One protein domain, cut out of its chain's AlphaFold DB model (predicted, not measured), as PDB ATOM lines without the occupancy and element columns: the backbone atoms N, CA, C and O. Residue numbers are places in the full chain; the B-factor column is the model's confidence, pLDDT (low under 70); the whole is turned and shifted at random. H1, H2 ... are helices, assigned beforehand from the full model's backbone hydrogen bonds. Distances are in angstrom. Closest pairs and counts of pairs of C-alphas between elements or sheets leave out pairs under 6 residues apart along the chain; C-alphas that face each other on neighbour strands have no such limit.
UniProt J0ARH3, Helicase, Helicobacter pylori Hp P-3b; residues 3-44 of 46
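Overview. This is residues 3 to 44 of the 46 residues of the protein "Helicase" of Helicobacter pylori Hp P-3b (UniProt J0ARH3). Three short helices are strung along one wide, open loop of chain: H3 has H1 near its first residue and H2 near it as well, while H1 and H2 are apart. The long link from H1 to H2, residues 12 to 23, swings out and comes back, and its residues 12 to 17 stick out. The printed part has 42 residues with three named helices, H1, H2 and H3 in chain order, and no named strand; the class is all helix. It is only just compact, close to loose, with a radius of gyration of the C-alphas of 10.7 A, and only just elongated, spanning 28 by 19 by 19 A.

Arrangement. Start at H1, residues 4 to 11, and look across to H3, residues 37 to 44: they are close but not clearly touching, their closest C-alphas being those of Ser 4 and Ile 37, 7.5 A apart. They run the same way at a steep tilt of 47 degrees. H2, residues 24 to 30, is close to H3 but not clearly touching; their closest C-alphas, of Leu 30 and Ser 39, are 5.8 A apart. These two are about perpendicular, at 75 degrees. In H1, H2 and H3 every O i to N i+4 pair is within hydrogen-bond range.

Along the chain. Find C-alpha 4 at (-48.287, -4.310, 20.640); from there H1 runs 10.6 A to C-alpha 11. H2 runs 10.3 A from C-alpha 24 at (-52.959, 10.167, 33.287). H3 runs 10.9 A and ends at C-alpha 44, (-42.431, -3.982, 37.431).

Size, cuts and confidence. Look for the two farthest C-alphas at Lys 15 and Ser 32, 28.8 A apart. The printed part has no cut. The link from H1 to H2 is long, with 12 residues; that from H2 to H3 is short, with 6. Mean pLDDT of the printed part is 80.1; residues 31 to 36, 39, 43 and 44 of this predicted model are under 70.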
ATOM      1  N   ASP A   3     -51.552  -1.009  20.056       81.94
ATOM      2  CA  ASP A   3     -50.907  -1.933  19.131       81.94
ATOM      3  C   ASP A   3     -49.568  -2.406  19.721       81.94
ATOM      4  O   ASP A   3     -48.621  -1.623  19.864       81.94
ATOM      5  N   SER A   4     -49.483  -3.696  20.052       78.06
ATOM      6  CA  SER A   4     -48.287  -4.310  20.640       78.06
ATOM      7  C   SER A   4     -47.047  -4.204  19.743       78.06
ATOM      8  O   SER A   4     -45.935  -4.082  20.260       78.06
ATOM      9  N   LYS A   5     -47.199  -4.186  18.408       86.50
ATOM     10  CA  LYS A   5     -46.068  -4.001  17.480       86.50
ATOM     11  C   LYS A   5     -45.533  -2.579  17.567       86.50
ATOM     12  O   LYS A   5     -44.319  -2.391  17.635       86.50
ATOM     13  N   ARG A   6     -46.421  -1.580  17.620       86.94
ATOM     14  CA  ARG A   6     -46.020  -0.168  17.771       86.94
ATOM     15  C   ARG A   6     -45.283   0.068  19.081       86.94
ATOM     16  O   ARG A   6     -44.287   0.789  19.086       86.94
ATOM     17  N   LEU A   7     -45.727  -0.567  20.165       84.44
ATOM     18  CA  LEU A   7     -45.010  -0.481  21.430       84.44
ATOM     19  C   LEU A   7     -43.623  -1.113  21.349       84.44
ATOM     20  O   LEU A   7     -42.651  -0.477  21.749       84.44
ATOM     21  N   ASN A   8     -43.525  -2.339  20.831       86.19
ATOM     22  CA  ASN A   8     -42.252  -3.051  20.748       86.19
ATOM     23  C   ASN A   8     -41.204  -2.239  19.966       86.19
ATOM     24  O   ASN A   8     -40.050  -2.104  20.378       86.19
ATOM     25  N   VAL A   9     -41.628  -1.610  18.867       90.56
ATOM     26  CA  VAL A   9     -40.771  -0.700  18.101       90.56
ATOM     27  C   VAL A   9     -40.323   0.495  18.945       90.56
ATOM     28  O   VAL A   9     -39.149   0.837  18.885       90.56
ATOM     29  N   ALA A  10     -41.208   1.109  19.735       88.81
ATOM     30  CA  ALA A  10     -40.875   2.280  20.549       88.81
ATOM     31  C   ALA A  10     -39.907   1.958  21.704       88.81
ATOM     32  O   ALA A  10     -38.902   2.651  21.864       88.81
ATOM     33  N   ILE A  11     -40.165   0.898  22.481       88.44
ATOM     34  CA  ILE A  11     -39.315   0.534  23.631       88.44
ATOM     35  C   ILE A  11     -37.921   0.084  23.190       88.44
ATOM     36  O   ILE A  11     -36.931   0.446  23.818       88.44
ATOM     37  N   SER A  12     -37.820  -0.617  22.057       90.62
ATOM     38  CA  SER A  12     -36.547  -1.111  21.512       90.62
ATOM     39  C   SER A  12     -35.672  -0.019  20.881       90.62
ATOM     40  O   SER A  12     -34.676  -0.326  20.220       90.62
ATOM     41  N   ARG A  13     -36.037   1.265  21.004       92.94
ATOM     42  CA  ARG A  13     -35.165   2.400  20.643       92.94
ATOM     43  C   ARG A  13     -34.340   2.911  21.819       92.94
ATOM     44  O   ARG A  13     -33.301   3.522  21.584       92.94
ATOM     45  N   ALA A  14     -34.784   2.682  23.052       92.06
ATOM     46  CA  ALA A  14     -34.043   3.097  24.232       92.06
ATOM     47  C   ALA A  14     -32.836   2.173  24.454       92.06
ATOM     48  O   ALA A  14     -32.958   0.954  24.353       92.06
ATOM     49  N   LYS A  15     -31.670   2.760  24.746       90.19
ATOM     50  CA  LYS A  15     -30.449   2.015  25.096       90.19
ATOM     51  C   LYS A  15     -30.219   1.924  26.601       90.19
ATOM     52  O   LYS A  15     -29.755   0.900  27.077       90.19
ATOM     53  N   GLU A  16     -30.540   2.994  27.324       90.06
ATOM     54  CA  GLU A  16     -30.249   3.116  28.756       90.06
ATOM     55  C   GLU A  16     -31.522   3.392  29.554       90.06
ATOM     56  O   GLU A  16     -31.916   2.590  30.391       90.06
ATOM     57  N   ASN A  17     -32.203   4.502  29.255       87.81
ATOM     58  CA  ASN A  17     -33.377   4.949  29.999       87.81
ATOM     59  C   ASN A  17     -34.615   4.987  29.101       87.81
ATOM     60  O   ASN A  17     -34.556   5.464  27.965       87.81
ATOM     61  N   LEU A  18     -35.749   4.529  29.632       86.56
ATOM     62  CA  LEU A  18     -37.052   4.576  28.976       86.56
ATOM     63  C   LEU A  18     -38.033   5.351  29.860       86.56
ATOM     64  O   LEU A  18     -38.297   4.955  30.991       86.56
ATOM     65  N   ILE A  19     -38.577   6.453  29.338       88.19
ATOM     66  CA  ILE A  19     -39.536   7.308  30.049       88.19
ATOM     67  C   ILE A  19     -40.835   7.352  29.246       88.19
ATOM     68  O   ILE A  19     -40.838   7.715  28.070       88.19
ATOM     69  N   PHE A  20     -41.950   7.008  29.891       85.88
ATOM     70  CA  PHE A  20     -43.282   7.113  29.302       85.88
ATOM     71  C   PHE A  20     -43.956   8.422  29.728       85.88
ATOM     72  O   PHE A  20     -44.046   8.718  30.917       85.88
ATOM     73  N   VAL A  21     -44.475   9.185  28.762       88.56
ATOM     74  CA  VAL A  21     -45.183  10.456  28.997       88.56
ATOM     75  C   VAL A  21     -46.519  10.432  28.262       88.56
ATOM     76  O   VAL A  21     -46.590  10.034  27.100       88.56
ATOM     77  N   GLY A  22     -47.595  10.851  28.926       87.31
ATOM     78  CA  GLY A  22     -48.931  10.852  28.333       87.31
ATOM     79  C   GLY A  22     -50.028  11.272  29.305       87.31
ATOM     80  O   GLY A  22     -49.763  11.670  30.439       87.31
ATOM     81  N   LYS A  23     -51.286  11.176  28.862       91.00
ATOM     82  CA  LYS A  23     -52.455  11.488  29.698       91.00
ATOM     83  C   LYS A  23     -52.557  10.505  30.866       91.00
ATOM     84  O   LYS A  23     -52.505   9.299  30.653       91.00
ATOM     85  N   LYS A  24     -52.813  11.001  32.080       86.19
ATOM     86  CA  LYS A  24     -52.959  10.167  33.287       86.19
ATOM     87  C   LYS A  24     -53.985   9.036  33.117       86.19
ATOM     88  O   LYS A  24     -53.682   7.885  33.414       86.19
ATOM     89  N   SER A  25     -55.152   9.357  32.557       86.00
ATOM     90  CA  SER A  25     -56.248   8.403  32.337       86.00
ATOM     91  C   SER A  25     -55.867   7.235  31.428       86.00
ATOM     92  O   SER A  25     -56.375   6.131  31.592       86.00
ATOM     93  N   PHE A  26     -54.941   7.446  30.491       82.50
ATOM     94  CA  PHE A  26     -54.440   6.377  29.637       82.50
ATOM     95  C   PHE A  26     -53.715   5.301  30.458       82.50
ATOM     96  O   PHE A  26     -53.972   4.116  30.275       82.50
ATOM     97  N   PHE A  27     -52.869   5.706  31.407       78.88
ATOM     98  CA  PHE A  27     -52.137   4.776  32.271       78.88
ATOM     99  C   PHE A  27     -53.029   4.108  33.322       78.88
ATOM    100  O   PHE A  27     -52.804   2.951  33.665       78.88
ATOM    101  N   GLU A  28     -54.051   4.806  33.821       79.62
ATOM    102  CA  GLU A  28     -55.024   4.233  34.758       79.62
ATOM    103  C   GLU A  28     -55.866   3.138  34.087       79.62
ATOM    104  O   GLU A  28     -55.979   2.041  34.632       79.62
ATOM    105  N   ASN A  29     -56.349   3.382  32.865       76.88
ATOM    106  CA  ASN A  29     -57.131   2.412  32.088       76.88
ATOM    107  C   ASN A  29     -56.314   1.180  31.656       76.88
ATOM    108  O   ASN A  29     -56.875   0.109  31.439       76.88
ATOM    109  N   LEU A  30     -54.988   1.305  31.536       72.69
ATOM    110  CA  LEU A  30     -54.107   0.174  31.226       72.69
ATOM    111  C   LEU A  30     -53.941  -0.788  32.408       72.69
ATOM    112  O   LEU A  30     -53.705  -1.971  32.190       72.69
ATOM    113  N   ARG A  31     -54.093  -0.330  33.657       62.75
ATOM    114  CA  ARG A  31     -53.943  -1.199  34.843       62.75
ATOM    115  C   ARG A  31     -55.018  -2.281  34.940       62.75
ATOM    116  O   ARG A  31     -54.780  -3.300  35.582       62.75
ATOM    117  N   SER A  32     -56.185  -2.067  34.335       63.56
ATOM    118  CA  SER A  32     -57.279  -3.045  34.300       63.56
ATOM    119  C   SER A  32     -57.131  -4.105  33.204       63.56
ATOM    120  O   SER A  32     -57.851  -5.100  33.233       63.56
ATOM    121  N   ASP A  33     -56.210  -3.911  32.259       67.38
ATOM    122  CA  ASP A  33     -55.996  -4.803  31.118       67.38
ATOM    123  C   ASP A  33     -54.847  -5.783  31.431       67.38
ATOM    124  O   ASP A  33     -53.661  -5.464  31.285       67.38
ATOM    125  N   LYS A  34     -55.208  -6.964  31.957       61.12
ATOM    126  CA  LYS A  34     -54.255  -7.988  32.432       61.12
ATOM    127  C   LYS A  34     -53.381  -8.574  31.319       61.12
ATOM    128  O   LYS A  34     -52.280  -9.022  31.617       61.12
ATOM    129  N   ASP A  35     -53.832  -8.510  30.069       66.25
ATOM    130  CA  ASP A  35     -53.100  -9.039  28.910       66.25
ATOM    131  C   ASP A  35     -52.231  -7.970  28.224       66.25
ATOM    132  O   ASP A  35     -51.604  -8.215  27.188       66.25
ATOM    133  N   ASN A  36     -52.165  -6.759  28.788       69.62
ATOM    134  CA  ASN A  36     -51.422  -5.662  28.192       69.62
ATOM    135  C   ASN A  36     -49.956  -5.654  28.631       69.62
ATOM    136  O   ASN A  36     -49.629  -5.441  29.793       69.62
ATOM    137  N   ILE A  37     -49.034  -5.755  27.678       70.62
ATOM    138  CA  ILE A  37     -47.594  -5.657  27.945       70.62
ATOM    139  C   ILE A  37     -47.192  -4.346  28.663       70.62
ATOM    140  O   ILE A  37     -46.239  -4.343  29.438       70.62
ATOM    141  N   PHE A  38     -47.939  -3.243  28.494       72.88
ATOM    142  CA  PHE A  38     -47.719  -2.030  29.293       72.88
ATOM    143  C   PHE A  38     -48.072  -2.213  30.762       72.88
ATOM    144  O   PHE A  38     -47.392  -1.641  31.609       72.88
ATOM    145  N   SER A  39     -49.146  -2.941  31.073       69.19
ATOM    146  CA  SER A  39     -49.551  -3.147  32.462       69.19
ATOM    147  C   SER A  39     -48.493  -3.975  33.192       69.19
ATOM    148  O   SER A  39     -48.118  -3.608  34.303       69.19
ATOM    149  N   ALA A  40     -47.902  -4.969  32.519       73.94
ATOM    150  CA  ALA A  40     -46.753  -5.723  33.018       73.94
ATOM    151  C   ALA A  40     -45.521  -4.829  33.267       73.94
ATOM    152  O   ALA A  40     -44.946  -4.867  34.352       73.94
ATOM    153  N   ILE A  41     -45.147  -3.966  32.312       74.69
ATOM    154  CA  ILE A  41     -44.017  -3.030  32.482       74.69
ATOM    155  C   ILE A  41     -44.274  -2.065  33.654       74.69
ATOM    156  O   ILE A  41     -43.412  -1.880  34.510       74.69
ATOM    157  N   LEU A  42     -45.472  -1.479  33.735       71.38
ATOM    158  CA  LEU A  42     -45.840  -0.539  34.798       71.38
ATOM    159  C   LEU A  42     -45.924  -1.195  36.183       71.38
ATOM    160  O   LEU A  42     -45.707  -0.508  37.180       71.38
ATOM    161  N   GLN A  43     -46.258  -2.487  36.264       69.62
ATOM    162  CA  GLN A  43     -46.232  -3.239  37.522       69.62
ATOM    163  C   GLN A  43     -44.802  -3.503  38.008       69.62
ATOM    164  O   GLN A  43     -44.583  -3.473  39.214       69.62
ATOM    165  N   VAL A  44     -43.847  -3.729  37.097       66.12
ATOM    166  CA  VAL A  44     -42.431  -3.982  37.431       66.12
ATOM    167  C   VAL A  44     -41.682  -2.701  37.806       66.12
ATOM    168  O   VAL A  44     -40.795  -2.743  38.649       66.12
TER     169      VAL A  44